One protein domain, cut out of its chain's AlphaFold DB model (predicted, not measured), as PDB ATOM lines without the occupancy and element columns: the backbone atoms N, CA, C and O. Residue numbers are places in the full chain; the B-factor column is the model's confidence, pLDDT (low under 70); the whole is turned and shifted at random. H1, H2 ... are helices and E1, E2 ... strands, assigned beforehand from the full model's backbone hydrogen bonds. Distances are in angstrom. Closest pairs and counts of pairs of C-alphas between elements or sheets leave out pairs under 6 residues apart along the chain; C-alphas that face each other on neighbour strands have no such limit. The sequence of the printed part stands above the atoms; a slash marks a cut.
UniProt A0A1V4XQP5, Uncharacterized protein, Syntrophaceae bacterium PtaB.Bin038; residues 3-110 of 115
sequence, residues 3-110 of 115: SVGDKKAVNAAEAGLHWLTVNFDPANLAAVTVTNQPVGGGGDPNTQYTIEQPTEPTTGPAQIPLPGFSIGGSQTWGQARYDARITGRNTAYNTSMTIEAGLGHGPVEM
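Overview. This is residues 3 to 110 of the 115 residues of an uncharacterized protein of Syntrophaceae bacterium PtaB.Bin038 (UniProt A0A1V4XQP5). A long two-stranded hairpin, E4 and E5, makes the length of a rod; round the turn that joins these strands, the short hairpin E1 and E2 widens it into a sheet, with H1 packed over one face. Toward the other end, short E3 pairs with E4. The printed part has 108 residues with two named helices and five named strands, H1 H2 E1 E2 E3 E4 E5, class mixed; the sheet is branched and antiparallel. It is loose, radius of gyration of the C-alphas 17.1 A, spanning 59 by 25 by 20 A.

Arrangement. E4, residues 77 to 90, forms a hairpin with E5, residues 95 to 109, with N 84 and O 101 2.9 A apart. On the other side of E4 are E3, residues 63 to 65, with N 64 and O 79 3.0 A apart, and E2, residues 47 to 51, with N 50 and O 87 2.8 A apart. E3, E4 and E5 form a meander, each strand the antiparallel neighbour of the one before. E1, residues 34 to 38, forms a hairpin with E2, with N 49 and O 37 2.8 A apart. H1, residues 3 to 23, is on the sheet at a height of 6.2 A, over E2, E4 and E5; its closest C-alphas to E4 are Ala 13 and Gly 88, 3.9 A. H2, residues 29 to 32, only grazes the sheet and touches residues 19 to 23 of H1. Every O i to N i+4 pair in H1 is within hydrogen-bond range; H2 is too short for one.

Along the chain. H1 runs 30.3 A from C-alpha 3 at (174.924, 150.565, 131.710). E4 spans 42.2 A. E5 spans 42.5 A, bends by 51 degrees at residue 106, and ends at C-alpha 109, (139.125, 174.680, 149.369).

Size, cuts and confidence. The farthest C-alphas, Gly 73 and Ala 92, are 59.4 A apart. The printed part has no cut; links E2 to E3 and E3 to E4 are long. Residues 41 to 42, 69 to 75 and 110 have pLDDT under 70.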
ATOM      1  N   SER A   3     175.826 150.994 130.631       92.25
ATOM      2  CA  SER A   3     174.924 150.565 131.710       92.25
ATOM      3  C   SER A   3     175.253 151.157 133.086       92.25
ATOM      4  O   SER A   3     174.359 151.330 133.907       92.25
ATOM      5  N   VAL A   4     176.524 151.475 133.360       92.88
ATOM      6  CA  VAL A   4     176.930 152.149 134.607       92.88
ATOM      7  C   VAL A   4     176.461 153.601 134.604       92.88
ATOM      8  O   VAL A   4     175.916 154.066 135.602       92.88
ATOM      9  N   GLY A   5     176.638 154.296 133.479       94.25
ATOM     10  CA  GLY A   5     176.137 155.653 133.295       94.25
ATOM     11  C   GLY A   5     174.621 155.728 133.438       94.25
ATOM     12  O   GLY A   5     174.125 156.611 134.134       94.25
ATOM     13  N   ASP A   6     173.889 154.792 132.833       96.12
ATOM     14  CA  ASP A   6     172.423 154.765 132.910       96.12
ATOM     15  C   ASP A   6     171.953 154.571 134.361       96.12
ATOM     16  O   ASP A   6     171.128 155.336 134.854       96.12
ATOM     17  N   LYS A   7     172.557 153.631 135.105       95.06
ATOM     18  CA  LYS A   7     172.263 153.424 136.537       95.06
ATOM     19  C   LYS A   7     172.554 154.664 137.384       95.06
ATOM     20  O   LYS A   7     171.782 154.989 138.278       95.06
ATOM     21  N   LYS A   8     173.660 155.363 137.110       95.19
ATOM     22  CA  LYS A   8     174.002 156.614 137.805       95.19
ATOM     23  C   LYS A   8     172.999 157.726 137.498       95.19
ATOM     24  O   LYS A   8     172.604 158.436 138.413       95.19
ATOM     25  N   ALA A   9     172.564 157.850 136.244       96.62
ATOM     26  CA  ALA A   9     171.547 158.822 135.854       96.62
ATOM     27  C   ALA A   9     170.190 158.532 136.523       96.62
ATOM     28  O   ALA A   9     169.557 159.463 137.011       96.62
ATOM     29  N   VAL A  10     169.781 157.260 136.620       96.94
ATOM     30  CA  VAL A  10     168.570 156.852 137.362       96.94
ATOM     31  C   VAL A  10     168.691 157.202 138.844       96.94
ATOM     32  O   VAL A  10     167.825 157.891 139.367       96.94
ATOM     33  N   ASN A  11     169.797 156.826 139.494       95.50
ATOM     34  CA  ASN A  11     170.039 157.154 140.903       95.50
ATOM     35  C   ASN A  11     169.975 158.671 141.162       95.50
ATOM     36  O   ASN A  11     169.417 159.117 142.159       95.50
ATOM     37  N   ALA A  12     170.506 159.486 140.245       96.88
ATOM     38  CA  ALA A  12     170.385 160.935 140.347       96.88
ATOM     39  C   ALA A  12     168.939 161.422 140.240       96.88
ATOM     40  O   ALA A  12     168.512 162.238 141.054       96.88
ATOM     41  N   ALA A  13     168.178 160.911 139.272       97.56
ATOM     42  CA  ALA A  13     166.778 161.283 139.118       97.56
ATOM     43  C   ALA A  13     165.954 160.898 140.364       97.56
ATOM     44  O   ALA A  13     165.147 161.697 140.830       97.56
ATOM     45  N   GLU A  14     166.202 159.725 140.953       96.38
ATOM     46  CA  GLU A  14     165.544 159.279 142.189       96.38
ATOM     47  C   GLU A  14     165.946 160.113 143.413       96.38
ATOM     48  O   GLU A  14     165.090 160.464 144.222       96.38
ATOM     49  N   ALA A  15     167.220 160.498 143.537       95.56
ATOM     50  CA  ALA A  15     167.667 161.405 144.596       95.56
ATOM     51  C   ALA A  15     166.978 162.778 144.496       95.56
ATOM     52  O   ALA A  15     166.546 163.333 145.510       95.56
ATOM     53  N   GLY A  16     166.826 163.298 143.274       96.19
ATOM     54  CA  GLY A  16     166.068 164.518 143.014       96.19
ATOM     55  C   GLY A  16     164.581 164.372 143.331       96.19
ATOM     56  O   GLY A  16     164.012 165.252 143.970       96.19
ATOM     57  N   LEU A  17     163.965 163.244 142.966       96.88
ATOM     58  CA  LEU A  17     162.576 162.946 143.319       96.88
ATOM     59  C   LEU A  17     162.383 162.895 144.841       96.88
ATOM     60  O   LEU A  17     161.450 163.499 145.356       96.88
ATOM     61  N   HIS A  18     163.286 162.240 145.572       95.69
ATOM     62  CA  HIS A  18     163.242 162.213 147.032       95.69
ATOM     63  C   HIS A  18     163.369 163.622 147.631       95.69
ATOM     64  O   HIS A  18     162.584 163.996 148.503       95.69
ATOM     65  N   TRP A  19     164.322 164.429 147.148       95.06
ATOM     66  CA  TRP A  19     164.479 165.814 147.599       95.06
ATOM     67  C   TRP A  19     163.219 166.649 147.345       95.06
ATOM     68  O   TRP A  19     162.772 167.361 148.247       95.06
ATOM     69  N   LEU A  20     162.630 166.516 146.152       96.31
ATOM     70  CA  LEU A  20     161.359 167.132 145.784       96.31
ATOM     71  C   LEU A  20     160.259 166.734 146.770       96.31
ATOM     72  O   LEU A  20     159.607 167.609 147.319       96.31
ATOM     73  N   THR A  21     160.066 165.439 147.029       94.69
ATOM     74  CA  THR A  21     158.998 164.959 147.918       94.69
ATOM     75  C   THR A  21     159.134 165.491 149.345       94.69
ATOM     76  O   THR A  21     158.128 165.836 149.956       94.69
ATOM     77  N   VAL A  22     160.355 165.577 149.879       94.19
ATOM     78  CA  VAL A  22     160.589 166.040 151.258       94.19
ATOM     79  C   VAL A  22     160.399 167.551 151.406       94.19
ATOM     80  O   VAL A  22     159.934 168.002 152.448       94.19
ATOM     81  N   ASN A  23     160.763 168.331 150.385       95.06
ATOM     82  CA  ASN A  23     160.822 169.794 150.474       95.06
ATOM     83  C   ASN A  23     159.715 170.501 149.680       95.06
ATOM     84  O   ASN A  23     159.750 171.723 149.546       95.06
ATOM     85  N   PHE A  24     158.763 169.755 149.119       95.38
ATOM     86  CA  PHE A  24     157.677 170.335 148.345       95.38
ATOM     87  C   PHE A  24     156.818 171.256 149.214       95.38
ATOM     88  O   PHE A  24     156.196 170.818 150.181       95.38
ATOM     89  N   ASP A  25     156.753 172.524 148.812       93.75
ATOM     90  CA  ASP A  25     155.901 173.536 149.418       93.75
ATOM     91  C   ASP A  25     154.949 174.105 148.350       93.75
ATOM     92  O   ASP A  25     155.400 174.808 147.439       93.75
ATOM     93  N   PRO A  26     153.633 173.835 148.432       90.56
ATOM     94  CA  PRO A  26     152.655 174.355 147.477       90.56
ATOM     95  C   PRO A  26     152.520 175.886 147.523       90.56
ATOM     96  O   PRO A  26     152.057 176.474 146.547       90.56
ATOM     97  N   ALA A  27     152.927 176.544 148.616       91.00
ATOM     98  CA  ALA A  27     152.943 178.002 148.720       91.00
ATOM     99  C   ALA A  27     154.201 178.627 148.088       91.00
ATOM    100  O   ALA A  27     154.210 179.820 147.784       91.00
ATOM    101  N   ASN A  28     155.254 177.834 147.865       94.19
ATOM    102  CA  ASN A  28     156.510 178.274 147.265       94.19
ATOM    103  C   ASN A  28     157.126 177.182 146.375       94.19
ATOM    104  O   ASN A  28     158.137 176.562 146.708       94.19
ATOM    105  N   LEU A  29     156.547 176.989 145.189       92.62
ATOM    106  CA  LEU A  29     156.987 175.966 144.229       92.62
ATOM    107  C   LEU A  29     158.451 176.133 143.787       92.62
ATOM    108  O   LEU A  29     159.095 175.163 143.400       92.62
ATOM    109  N   ALA A  30     159.001 177.347 143.847       95.12
ATOM    110  CA  ALA A  30     160.389 177.602 143.476       95.12
ATOM    111  C   ALA A  30     161.401 177.042 144.493       95.12
ATOM    112  O   ALA A  30     162.571 176.884 144.147       95.12
ATOM    113  N   ALA A  31     160.977 176.715 145.721       93.69
ATOM    114  CA  ALA A  31     161.859 176.232 146.788       93.69
ATOM    115  C   ALA A  31     162.545 174.893 146.467       93.69
ATOM    116  O   ALA A  31     163.623 174.608 146.986       93.69
ATOM    117  N   VAL A  32     161.932 174.074 145.609       95.62
ATOM    118  CA  VAL A  32     162.462 172.758 145.215       95.62
ATOM    119  C   VAL A  32     163.309 172.799 143.945       95.62
ATOM    120  O   VAL A  32     163.958 171.804 143.623       95.62
ATOM    121  N   THR A  33     163.329 173.925 143.228       96.75
ATOM    122  CA  THR A  33     164.082 174.075 141.981       96.75
ATOM    123  C   THR A  33     165.577 174.021 142.262       96.75
ATOM    124  O   THR A  33     166.118 174.839 143.006       96.75
ATOM    125  N   VAL A  34     166.269 173.084 141.621       95.50
ATOM    126  CA  VAL A  34     167.727 172.959 141.709       95.50
ATOM    127  C   VAL A  34     168.296 172.610 140.350       95.50
ATOM    128  O   VAL A  34     167.664 171.899 139.572       95.50
ATOM    129  N   THR A  35     169.516 173.063 140.083       96.75
ATOM    130  CA  THR A  35     170.193 172.831 138.807       96.75
ATOM    131  C   THR A  35     171.524 172.154 139.059       96.75
ATOM    132  O   THR A  35     172.353 172.699 139.784       96.75
ATOM    133  N   ASN A  36     171.755 171.009 138.407       95.00
ATOM    134  CA  ASN A  36     173.044 170.312 138.412       95.00
ATOM    135  C   ASN A  36     173.558 169.976 139.824       95.00
ATOM    136  O   ASN A  36     174.761 170.003 140.088       95.00
ATOM    137  N   GLN A  37     172.645 169.647 140.737       95.31
ATOM    138  CA  GLN A  37     172.977 169.345 142.120       95.31
ATOM    139  C   GLN A  37     173.630 167.958 142.214       95.31
ATOM    140  O   GLN A  37     173.014 166.976 141.793       95.31
ATOM    141  N   PRO A  38     174.853 167.828 142.758       94.50
ATOM    142  CA  PRO A  38     175.497 166.529 142.919       94.50
ATOM    143  C   PRO A  38     174.729 165.610 143.872       94.50
ATOM    144  O   PRO A  38     174.203 166.044 144.899       94.50
ATOM    145  N   VAL A  39     174.706 164.314 143.557       90.69
ATOM    146  CA  VAL A  39     174.133 163.296 144.443       90.69
ATOM    147  C   VAL A  39     175.109 163.011 145.585       90.69
ATOM    148  O   VAL A  39     176.171 162.423 145.384       90.69
ATOM    149  N   GLY A  40     174.723 163.405 146.800       77.81
ATOM    150  CA  GLY A  40     175.536 163.248 148.007       77.81
ATOM    151  C   GLY A  40     176.612 164.332 148.155       77.81
ATOM    152  O   GLY A  40     177.101 164.899 147.180       77.81
ATOM    153  N   GLY A  41     176.991 164.632 149.399       67.31
ATOM    154  CA  GLY A  41     177.879 165.744 149.769       67.31
ATOM    155  C   GLY A  41     179.365 165.571 149.416       67.31
ATOM    156  O   GLY A  41     180.209 165.803 150.272       67.31
ATOM    157  N   GLY A  42     179.694 165.157 148.184       61.88
ATOM    158  CA  GLY A  42     181.064 165.211 147.646       61.88
ATOM    159  C   GLY A  42     181.646 163.909 147.083       61.88
ATOM    160  O   GLY A  42     182.805 163.904 146.683       61.88
ATOM    161  N   GLY A  43     180.883 162.812 147.032       74.12
ATOM    162  CA  GLY A  43     181.398 161.514 146.565       74.12
ATOM    163  C   GLY A  43     181.543 161.384 145.040       74.12
ATOM    164  O   GLY A  43     182.521 160.813 144.565       74.12
ATOM    165  N   ASP A  44     180.586 161.905 144.265       86.06
ATOM    166  CA  ASP A  44     180.599 161.836 142.796       86.06
ATOM    167  C   ASP A  44     180.056 163.137 142.181       86.06
ATOM    168  O   ASP A  44     178.846 163.269 141.991       86.06
ATOM    169  N   PRO A  45     180.926 164.104 141.829       91.06
ATOM    170  CA  PRO A  45     180.483 165.376 141.264       91.06
ATOM    171  C   PRO A  45     179.899 165.228 139.856       91.06
ATOM    172  O   PRO A  45     179.272 166.161 139.367       91.06
ATOM    173  N   ASN A  46     180.097 164.091 139.183       93.94
ATOM    174  CA  ASN A  46     179.618 163.881 137.819       93.94
ATOM    175  C   ASN A  46     178.186 163.348 137.770       93.94
ATOM    176  O   ASN A  46     177.578 163.376 136.703       93.94
ATOM    177  N   THR A  47     177.659 162.843 138.886       95.94
ATOM    178  CA  THR A  47     176.283 162.350 139.000       95.94
ATOM    179  C   THR A  47     175.431 163.431 139.651       95.94
ATOM    180  O   THR A  47     175.574 163.705 140.841       95.94
ATOM    181  N   GLN A  48     174.574 164.066 138.859       96.81
ATOM    182  CA  GLN A  48     173.865 165.286 139.234       96.81
ATOM    183  C   GLN A  48     172.385 165.193 138.876       96.81
ATOM    184  O   GLN A  48     172.021 164.516 137.912       96.81
ATOM    185  N   TYR A  49     171.541 165.907 139.612       97.19
ATOM    186  CA  TYR A  49     170.122 166.043 139.317       97.19
ATOM    187  C   TYR A  49     169.700 167.505 139.184       97.19
ATOM    188  O   TYR A  49     170.271 168.407 139.796       97.19
ATOM    189  N   THR A  50     168.674 167.720 138.375       98.06
ATOM    190  CA  THR A  50     168.000 169.001 138.180       98.06
ATOM    191  C   THR A  50     166.515 168.782 138.426       98.06
ATOM    192  O   THR A  50     165.945 167.823 137.906       98.06
ATOM    193  N   ILE A  51     165.903 169.660 139.213       97.88
ATOM    194  CA  ILE A  51     164.459 169.705 139.447       97.88
ATOM    195  C   ILE A  51     163.969 170.994 138.800       97.88
ATOM    196  O   ILE A  51     164.395 172.081 139.191       97.88
ATOM    197  N   GLU A  52     163.112 170.866 137.792       97.69
ATOM    198  CA  GLU A  52     162.406 172.009 137.218       97.69
ATOM    199  C   GLU A  52     161.315 172.468 138.191       97.69
ATOM    200  O   GLU A  52     160.759 171.652 138.931       97.69
ATOM    201  N   GLN A  53     161.004 173.767 138.199       96.94
ATOM    202  CA  GLN A  53     159.949 174.292 139.062       96.94
ATOM    203  C   GLN A  53     158.630 173.558 138.764       96.94
ATOM    204  O   GLN A  53     158.196 173.583 137.609       96.94
ATOM    205  N   PRO A  54     157.976 172.938 139.765       96.25
ATOM    206  CA  PRO A  54     156.682 172.309 139.559       96.25
ATOM    207  C   PRO A  54     155.645 173.322 139.073       96.25
ATOM    208  O   PRO A  54     155.644 174.481 139.498       96.25
ATOM    209  N   THR A  55     154.742 172.880 138.209       94.75
ATOM    210  CA  THR A  55     153.683 173.718 137.635       94.75
ATOM    211  C   THR A  55     152.326 173.059 137.797       94.75
ATOM    212  O   THR A  55     152.229 171.853 137.990       94.75
ATOM    213  N   GLU A  56     151.249 173.836 137.735       91.12
ATOM    214  CA  GLU A  56     149.912 173.248 137.637       91.12
ATOM    215  C   GLU A  56     149.754 172.495 136.303       91.12
ATOM    216  O   GLU A  56     150.236 172.986 135.270       91.12
ATOM    217  N   PRO A  57     149.039 171.355 136.277       89.31
ATOM    218  CA  PRO A  57     148.811 170.616 135.050       89.31
ATOM    219  C   PRO A  57     148.150 171.464 133.969       89.31
ATOM    220  O   PRO A  57     147.155 172.155 134.192       89.31
ATOM    221  N   THR A  58     148.679 171.368 132.751       87.00
ATOM    222  CA  THR A  58     148.112 172.048 131.574       87.00
ATOM    223  C   THR A  58     146.942 171.283 130.956       87.00
ATOM    224  O   THR A  58     146.210 171.836 130.135       87.00
ATOM    225  N   THR A  59     146.740 170.024 131.359       84.56
ATOM    226  CA  THR A  59     145.655 169.161 130.884       84.56
ATOM    227  C   THR A  59     144.869 168.554 132.046       84.56
ATOM    228  O   THR A  59     145.419 168.166 133.078       84.56
ATOM    229  N   GLY A  60     143.550 168.452 131.865       84.19
ATOM    230  CA  GLY A  60     142.636 168.009 132.916       84.19
ATOM    231  C   GLY A  60     142.425 169.059 134.016       84.19
ATOM    232  O   GLY A  60     142.843 170.209 133.879       84.19
ATOM    233  N   PRO A  61     141.724 168.694 135.099       82.19
ATOM    234  CA  PRO A  61     141.436 169.622 136.182       82.19
ATOM    235  C   PRO A  61     142.674 169.848 137.064       82.19
ATOM    236  O   PRO A  61     143.345 168.889 137.463       82.19
ATOM    237  N   ALA A  62     142.929 171.118 137.400       83.75
ATOM    238  CA  ALA A  62     143.994 171.542 138.316       83.75
ATOM    239  C   ALA A  62     143.729 171.113 139.771       83.75
ATOM    240  O   ALA A  62     144.659 170.951 140.558       83.75
ATOM    241  N   GLN A  63     142.460 170.885 140.118       85.00
ATOM    242  CA  GLN A  63     142.036 170.378 141.417       85.00
ATOM    243  C   GLN A  63     141.089 169.192 141.238       85.00
ATOM    244  O   GLN A  63     140.171 169.245 140.421       85.00
ATOM    245  N   ILE A  64     141.299 168.126 142.008       87.31
ATOM    246  CA  ILE A  64     140.399 166.967 142.043       87.31
ATOM    247  C   ILE A  64     139.595 167.012 143.349       87.31
ATOM    248  O   ILE A  64     140.207 167.172 144.406       87.31
ATOM    249  N   PRO A  65     138.257 166.864 143.316       84.31
ATOM    250  CA  PRO A  65     137.448 166.785 144.532       84.31
ATOM    251  C   PRO A  65     137.908 165.641 145.436       84.31
ATOM    252  O   PRO A  65     138.218 164.558 144.940       84.31
ATOM    253  N   LEU A  66     137.901 165.853 146.753       81.38
ATOM    254  CA  LEU A  66     138.149 164.802 147.740       81.38
ATOM    255  C   LEU A  66     136.807 164.332 148.324       81.38
ATOM    256  O   LEU A  66     136.232 165.024 149.172       81.38
ATOM    257  N   PRO A  67     136.267 163.172 147.893       74.38
ATOM    258  CA  PRO A  67     135.006 162.665 148.421       74.38
ATOM    259  C   PRO A  67     135.079 162.487 149.941       74.38
ATOM    260  O   PRO A  67     136.047 161.937 150.461       74.38
ATOM    261  N   GLY A  68     134.054 162.954 150.658       72.69
ATOM    262  CA  GLY A  68     133.992 162.877 152.123       72.69
ATOM    263  C   GLY A  68     134.624 164.055 152.872       72.69
ATOM    264  O   GLY A  68     134.474 164.123 154.087       72.69
ATOM    265  N   PHE A  69     135.258 165.006 152.173       64.75
ATOM    266  CA  PHE A  69     135.804 166.235 152.774       64.75
ATOM    267  C   PHE A  69     134.896 167.463 152.603       64.75
ATOM    268  O   PHE A  69     135.237 168.550 153.056       64.75
ATOM    269  N   SER A  70     133.724 167.321 151.977       67.94
ATOM    270  CA  SER A  70     132.733 168.401 151.902       67.94
ATOM    271  C   SER A  70     132.145 168.686 153.286       67.94
ATOM    272  O   SER A  70     131.400 167.873 153.834       67.94
ATOM    273  N   ILE A  71     132.452 169.857 153.840       61.34
ATOM    274  CA  ILE A  71     131.818 170.376 155.053       61.34
ATOM    275  C   ILE A  71     130.548 171.110 154.608       61.34
ATOM    276  O   ILE A  71     130.573 171.882 153.650       61.34
ATOM    277  N   GLY A  72     129.412 170.817 155.249       61.53
ATOM    278  CA  GLY A  72     128.118 171.409 154.892       61.53
ATOM    279  C   GLY A  72     128.182 172.937 154.733       61.53
ATOM    280  O   GLY A  72     128.926 173.608 155.441       61.53
ATOM    281  N   GLY A  73     127.393 173.486 153.802       62.69
ATOM    282  CA  GLY A  73     127.402 174.924 153.483       62.69
ATOM    283  C   GLY A  73     128.072 175.299 152.154       62.69
ATOM    284  O   GLY A  73     128.638 176.380 152.048       62.69
ATOM    285  N   SER A  74     127.996 174.437 151.128       62.78
ATOM    286  CA  SER A  74     128.535 174.660 149.767       62.78
ATOM    287  C   SER A  74     130.067 174.684 149.635       62.78
ATOM    288  O   SER A  74     130.571 174.890 148.531       62.78
ATOM    289  N   GLN A  75     130.816 174.434 150.709       65.31
ATOM    290  CA  GLN A  75     132.270 174.310 150.641       65.31
ATOM    291  C   GLN A  75     132.647 172.915 150.135       65.31
ATOM    292  O   GLN A  75     132.307 171.892 150.735       65.31
ATOM    293  N   THR A  76     133.344 172.870 149.004       71.12
ATOM    294  CA  THR A  76     133.905 171.632 148.456       71.12
ATOM    295  C   THR A  76     135.408 171.677 148.641       71.12
ATOM    296  O   THR A  76     136.039 172.669 148.297       71.12
ATOM    297  N   TRP A  77     135.979 170.611 149.187       81.19
ATOM    298  CA  TRP A  77     137.417 170.477 149.379       81.19
ATOM    299  C   TRP A  77     137.988 169.527 148.326       81.19
ATOM    300  O   TRP A  77     137.351 168.547 147.932       81.19
ATOM    301  N   GLY A  78     139.190 169.830 147.858       86.31
ATOM    302  CA  GLY A  78     139.877 169.082 146.817       86.31
ATOM    303  C   GLY A  78     141.374 168.981 147.067       86.31
ATOM    304  O   GLY A  78     141.888 169.371 148.113       86.31
ATOM    305  N   GLN A  79     142.070 168.410 146.094       88.56
ATOM    306  CA  GLN A  79     143.517 168.280 146.059       88.56
ATOM    307  C   GLN A  79     144.017 169.020 144.826       88.56
ATOM    308  O   GLN A  79     143.653 168.672 143.701       88.56
ATOM    309  N   ALA A  80     144.844 170.038 145.052       91.00
ATOM    310  CA  ALA A  80     145.608 170.702 144.013       91.00
ATOM    311  C   ALA A  80     146.644 169.740 143.437       91.00
ATOM    312  O   ALA A  80     147.228 168.926 144.159       91.00
ATOM    313  N   ARG A  81     146.858 169.830 142.130       92.81
ATOM    314  CA  ARG A  81     147.795 168.990 141.393       92.81
ATOM    315  C   ARG A  81     148.942 169.826 140.867       92.81
ATOM    316  O   ARG A  81     148.735 170.965 140.461       92.81
ATOM    317  N   TYR A  82     150.112 169.210 140.809       94.62
ATOM    318  CA  TYR A  82     151.303 169.790 140.207       94.62
ATOM    319  C   TYR A  82     152.030 168.731 139.390       94.62
ATOM    320  O   TYR A  82     152.121 167.580 139.813       94.62
ATOM    321  N   ASP A  83     152.565 169.125 138.249       95.38
ATOM    322  CA  ASP A  83     153.471 168.317 137.453       95.38
ATOM    323  C   ASP A  83     154.902 168.755 137.774       95.38
ATOM    324  O   ASP A  83     155.230 169.943 137.768       95.38
ATOM    325  N   ALA A  84     155.755 167.788 138.090       96.06
ATOM    326  CA  ALA A  84     157.160 168.009 138.375       96.06
ATOM    327  C   ALA A  84     158.024 167.171 137.438       96.06
ATOM    328  O   ALA A  84     157.727 166.006 137.154       96.06
ATOM    329  N   ARG A  85     159.130 167.761 136.988       97.81
ATOM    330  CA  ARG A  85     160.076 167.123 136.079       97.81
ATOM    331  C   ARG A  85     161.463 167.124 136.698       97.81
ATOM    332  O   ARG A  85     162.015 168.168 137.042       97.81
ATOM    333  N   ILE A  86     162.021 165.928 136.842       98.19
ATOM    334  CA  ILE A  86     163.326 165.693 137.445       98.19
ATOM    335  C   ILE A  86     164.217 165.055 136.392       98.19
ATOM    336  O   ILE A  86     163.866 164.034 135.805       98.19
ATOM    337  N   THR A  87     165.390 165.632 136.164       98.50
ATOM    338  CA  THR A  87     166.388 165.068 135.255       98.50
ATOM    339  C   THR A  87     167.627 164.669 136.038       98.50
ATOM    340  O   THR A  87     168.303 165.517 136.611       98.50
ATOM    341  N   GLY A  88     167.945 163.378 136.030       97.75
ATOM    342  CA  GLY A  88     169.216 162.844 136.497       97.75
ATOM    343  C   GLY A  88     170.201 162.715 135.340       97.75
ATOM    344  O   GLY A  88     169.856 162.235 134.260       97.75
ATOM    345  N   ARG A  89     171.449 163.130 135.548       97.12
ATOM    346  CA  ARG A  89     172.512 163.076 134.543       97.12
ATOM    347  C   ARG A  89     173.794 162.527 135.145       97.12
ATOM    348  O   ARG A  89     174.146 162.837 136.280       97.12
ATOM    349  N   ASN A  90     174.536 161.773 134.339       95.75
ATOM    350  CA  ASN A  90     175.949 161.552 134.582       95.75
ATOM    351  C   ASN A  90     176.807 162.172 133.466       95.75
ATOM    352  O   ASN A  90     176.703 161.789 132.298       95.75
ATOM    353  N   THR A  91     177.665 163.129 133.815       95.25
ATOM    354  CA  THR A  91     178.524 163.847 132.857       95.25
ATOM    355  C   THR A  91     179.725 163.021 132.396       95.25
ATOM    356  O   THR A  91     180.144 163.166 131.251       95.25
ATOM    357  N   ALA A  92     180.234 162.105 133.225       94.44
ATOM    358  CA  ALA A  92     181.369 161.243 132.886       94.44
ATOM    359  C   ALA A  92     181.015 160.170 131.838       94.44
ATOM    360  O   ALA A  92     181.852 159.807 131.015       94.44
ATOM    361  N   TYR A  93     179.775 159.672 131.850       94.06
ATOM    362  CA  TYR A  93     179.272 158.677 130.895       94.06
ATOM    363  C   TYR A  93     178.355 159.268 129.814       94.06
ATOM    364  O   TYR A  93     177.938 158.540 128.914       94.06
ATOM    365  N   ASN A  94     178.056 160.569 129.887       95.31
ATOM    366  CA  ASN A  94     177.122 161.285 129.016       95.31
ATOM    367  C   ASN A  94     175.746 160.597 128.895       95.31
ATOM    368  O   ASN A  94     175.215 160.409 127.800       95.31
ATOM    369  N   THR A  95     175.187 160.203 130.036       96.75
ATOM    370  CA  THR A  95     173.879 159.545 130.153       96.75
ATOM    371  C   THR A  95     172.905 160.434 130.918       96.75
ATOM    372  O   THR A  95     173.309 161.196 131.800       96.75
ATOM    373  N   SER A  96     171.615 160.333 130.602       96.81
ATOM    374  CA  SER A  96     170.553 161.081 131.278       96.81
ATOM    375  C   SER A  96     169.279 160.255 131.401       96.81
ATOM    376  O   SER A  96     168.983 159.439 130.531       96.81
ATOM    377  N   MET A  97     168.516 160.513 132.456       97.31
ATOM    378  CA  MET A  97     167.205 159.937 132.722       97.31
ATOM    379  C   MET A  97     166.277 161.047 133.208       97.31
ATOM    380  O   MET A  97     166.692 161.885 134.007       97.31
ATOM    381  N   THR A  98     165.027 161.033 132.759       97.94
ATOM    382  CA  THR A  98     164.012 161.985 133.211       97.94
ATOM    383  C   THR A  98     162.870 161.227 133.870       97.94
ATOM    384  O   THR A  98     162.416 160.211 133.347       97.94
ATOM    385  N   ILE A  99     162.421 161.735 135.013       97.69
ATOM    386  CA  ILE A  99     161.231 161.293 135.732       97.69
ATOM    387  C   ILE A  99     160.234 162.447 135.712       97.69
ATOM    388  O   ILE A  99     160.561 163.566 136.111       97.69
ATOM    389  N   GLU A 100     159.023 162.162 135.253       96.12
ATOM    390  CA  GLU A 100     157.875 163.058 135.367       96.12
ATOM    391  C   GLU A 100     156.966 162.506 136.461       96.12
ATOM    392  O   GLU A 100     156.606 161.326 136.446       96.12
ATOM    393  N   ALA A 101     156.646 163.342 137.443       93.25
ATOM    394  CA  ALA A 101     155.877 162.958 138.613       93.25
ATOM    395  C   ALA A 101     154.717 163.932 138.824       93.25
ATOM    396  O   ALA A 101     154.903 165.147 138.799       93.25
ATOM    397  N   GLY A 102     153.529 163.384 139.075       93.06
ATOM    398  CA  GLY A 102     152.391 164.151 139.565       93.06
ATOM    399  C   GLY A 102     152.447 164.263 141.086       93.06
ATOM    400  O   GLY A 102     152.587 163.256 141.780       93.06
ATOM    401  N   LEU A 103     152.310 165.478 141.601       92.81
ATOM    402  CA  LEU A 103     152.202 165.784 143.022       92.81
ATOM    403  C   LEU A 103     150.778 166.223 143.337       92.81
ATOM    404  O   LEU A 103     150.133 166.913 142.547       92.81
ATOM    405  N   GLY A 104     150.295 165.837 144.512       91.44
ATOM    406  CA  GLY A 104     148.982 166.224 144.995       91.44
ATOM    407  C   GLY A 104     149.076 166.859 146.375       91.44
ATOM    408  O   GLY A 104     149.615 166.247 147.293       91.44
ATOM    409  N   HIS A 105     148.503 168.047 146.541       90.06
ATOM    410  CA  HIS A 105     148.408 168.749 147.818       90.06
ATOM    411  C   HIS A 105     146.948 168.995 148.198       90.06
ATOM    412  O   HIS A 105     146.180 169.563 147.428       90.06
ATOM    413  N   GLY A 106     146.558 168.573 149.393       86.44
ATOM    414  CA  GLY A 106     145.220 168.799 149.920       86.44
ATOM    415  C   GLY A 106     145.117 168.362 151.380       86.44
ATOM    416  O   GLY A 106     146.077 167.798 151.914       86.44
ATOM    417  N   PRO A 107     143.958 168.578 152.019       84.88
ATOM    418  CA  PRO A 107     142.757 169.202 151.457       84.88
ATOM    419  C   PRO A 107     142.901 170.730 151.306       84.88
ATOM    420  O   PRO A 107     143.351 171.408 152.223       84.88
ATOM    421  N   VAL A 108     142.498 171.270 150.152       83.31
ATOM    422  CA  VAL A 108     142.381 172.715 149.872       83.31
ATOM    423  C   VAL A 108     140.942 173.052 149.486       83.31
ATOM    424  O   VAL A 108     140.263 172.220 148.882       83.31
ATOM    425  N   GLU A 109     140.451 174.245 149.823       74.94
ATOM    426  CA  GLU A 109     139.125 174.680 149.369       74.94
ATOM    427  C   GLU A 109     139.110 174.792 147.838       74.94
ATOM    428  O   GLU A 109     139.942 175.477 147.236       74.94
ATOM    429  N   MET A 110     138.153 174.121 147.194       68.81
ATOM    430  CA  MET A 110     137.892 174.308 145.772       68.81
ATOM    431  C   MET A 110     137.126 175.613 145.592       68.81
ATOM    432  O   MET A 110     135.898 175.656 145.664       68.81
TER     433      MET A 110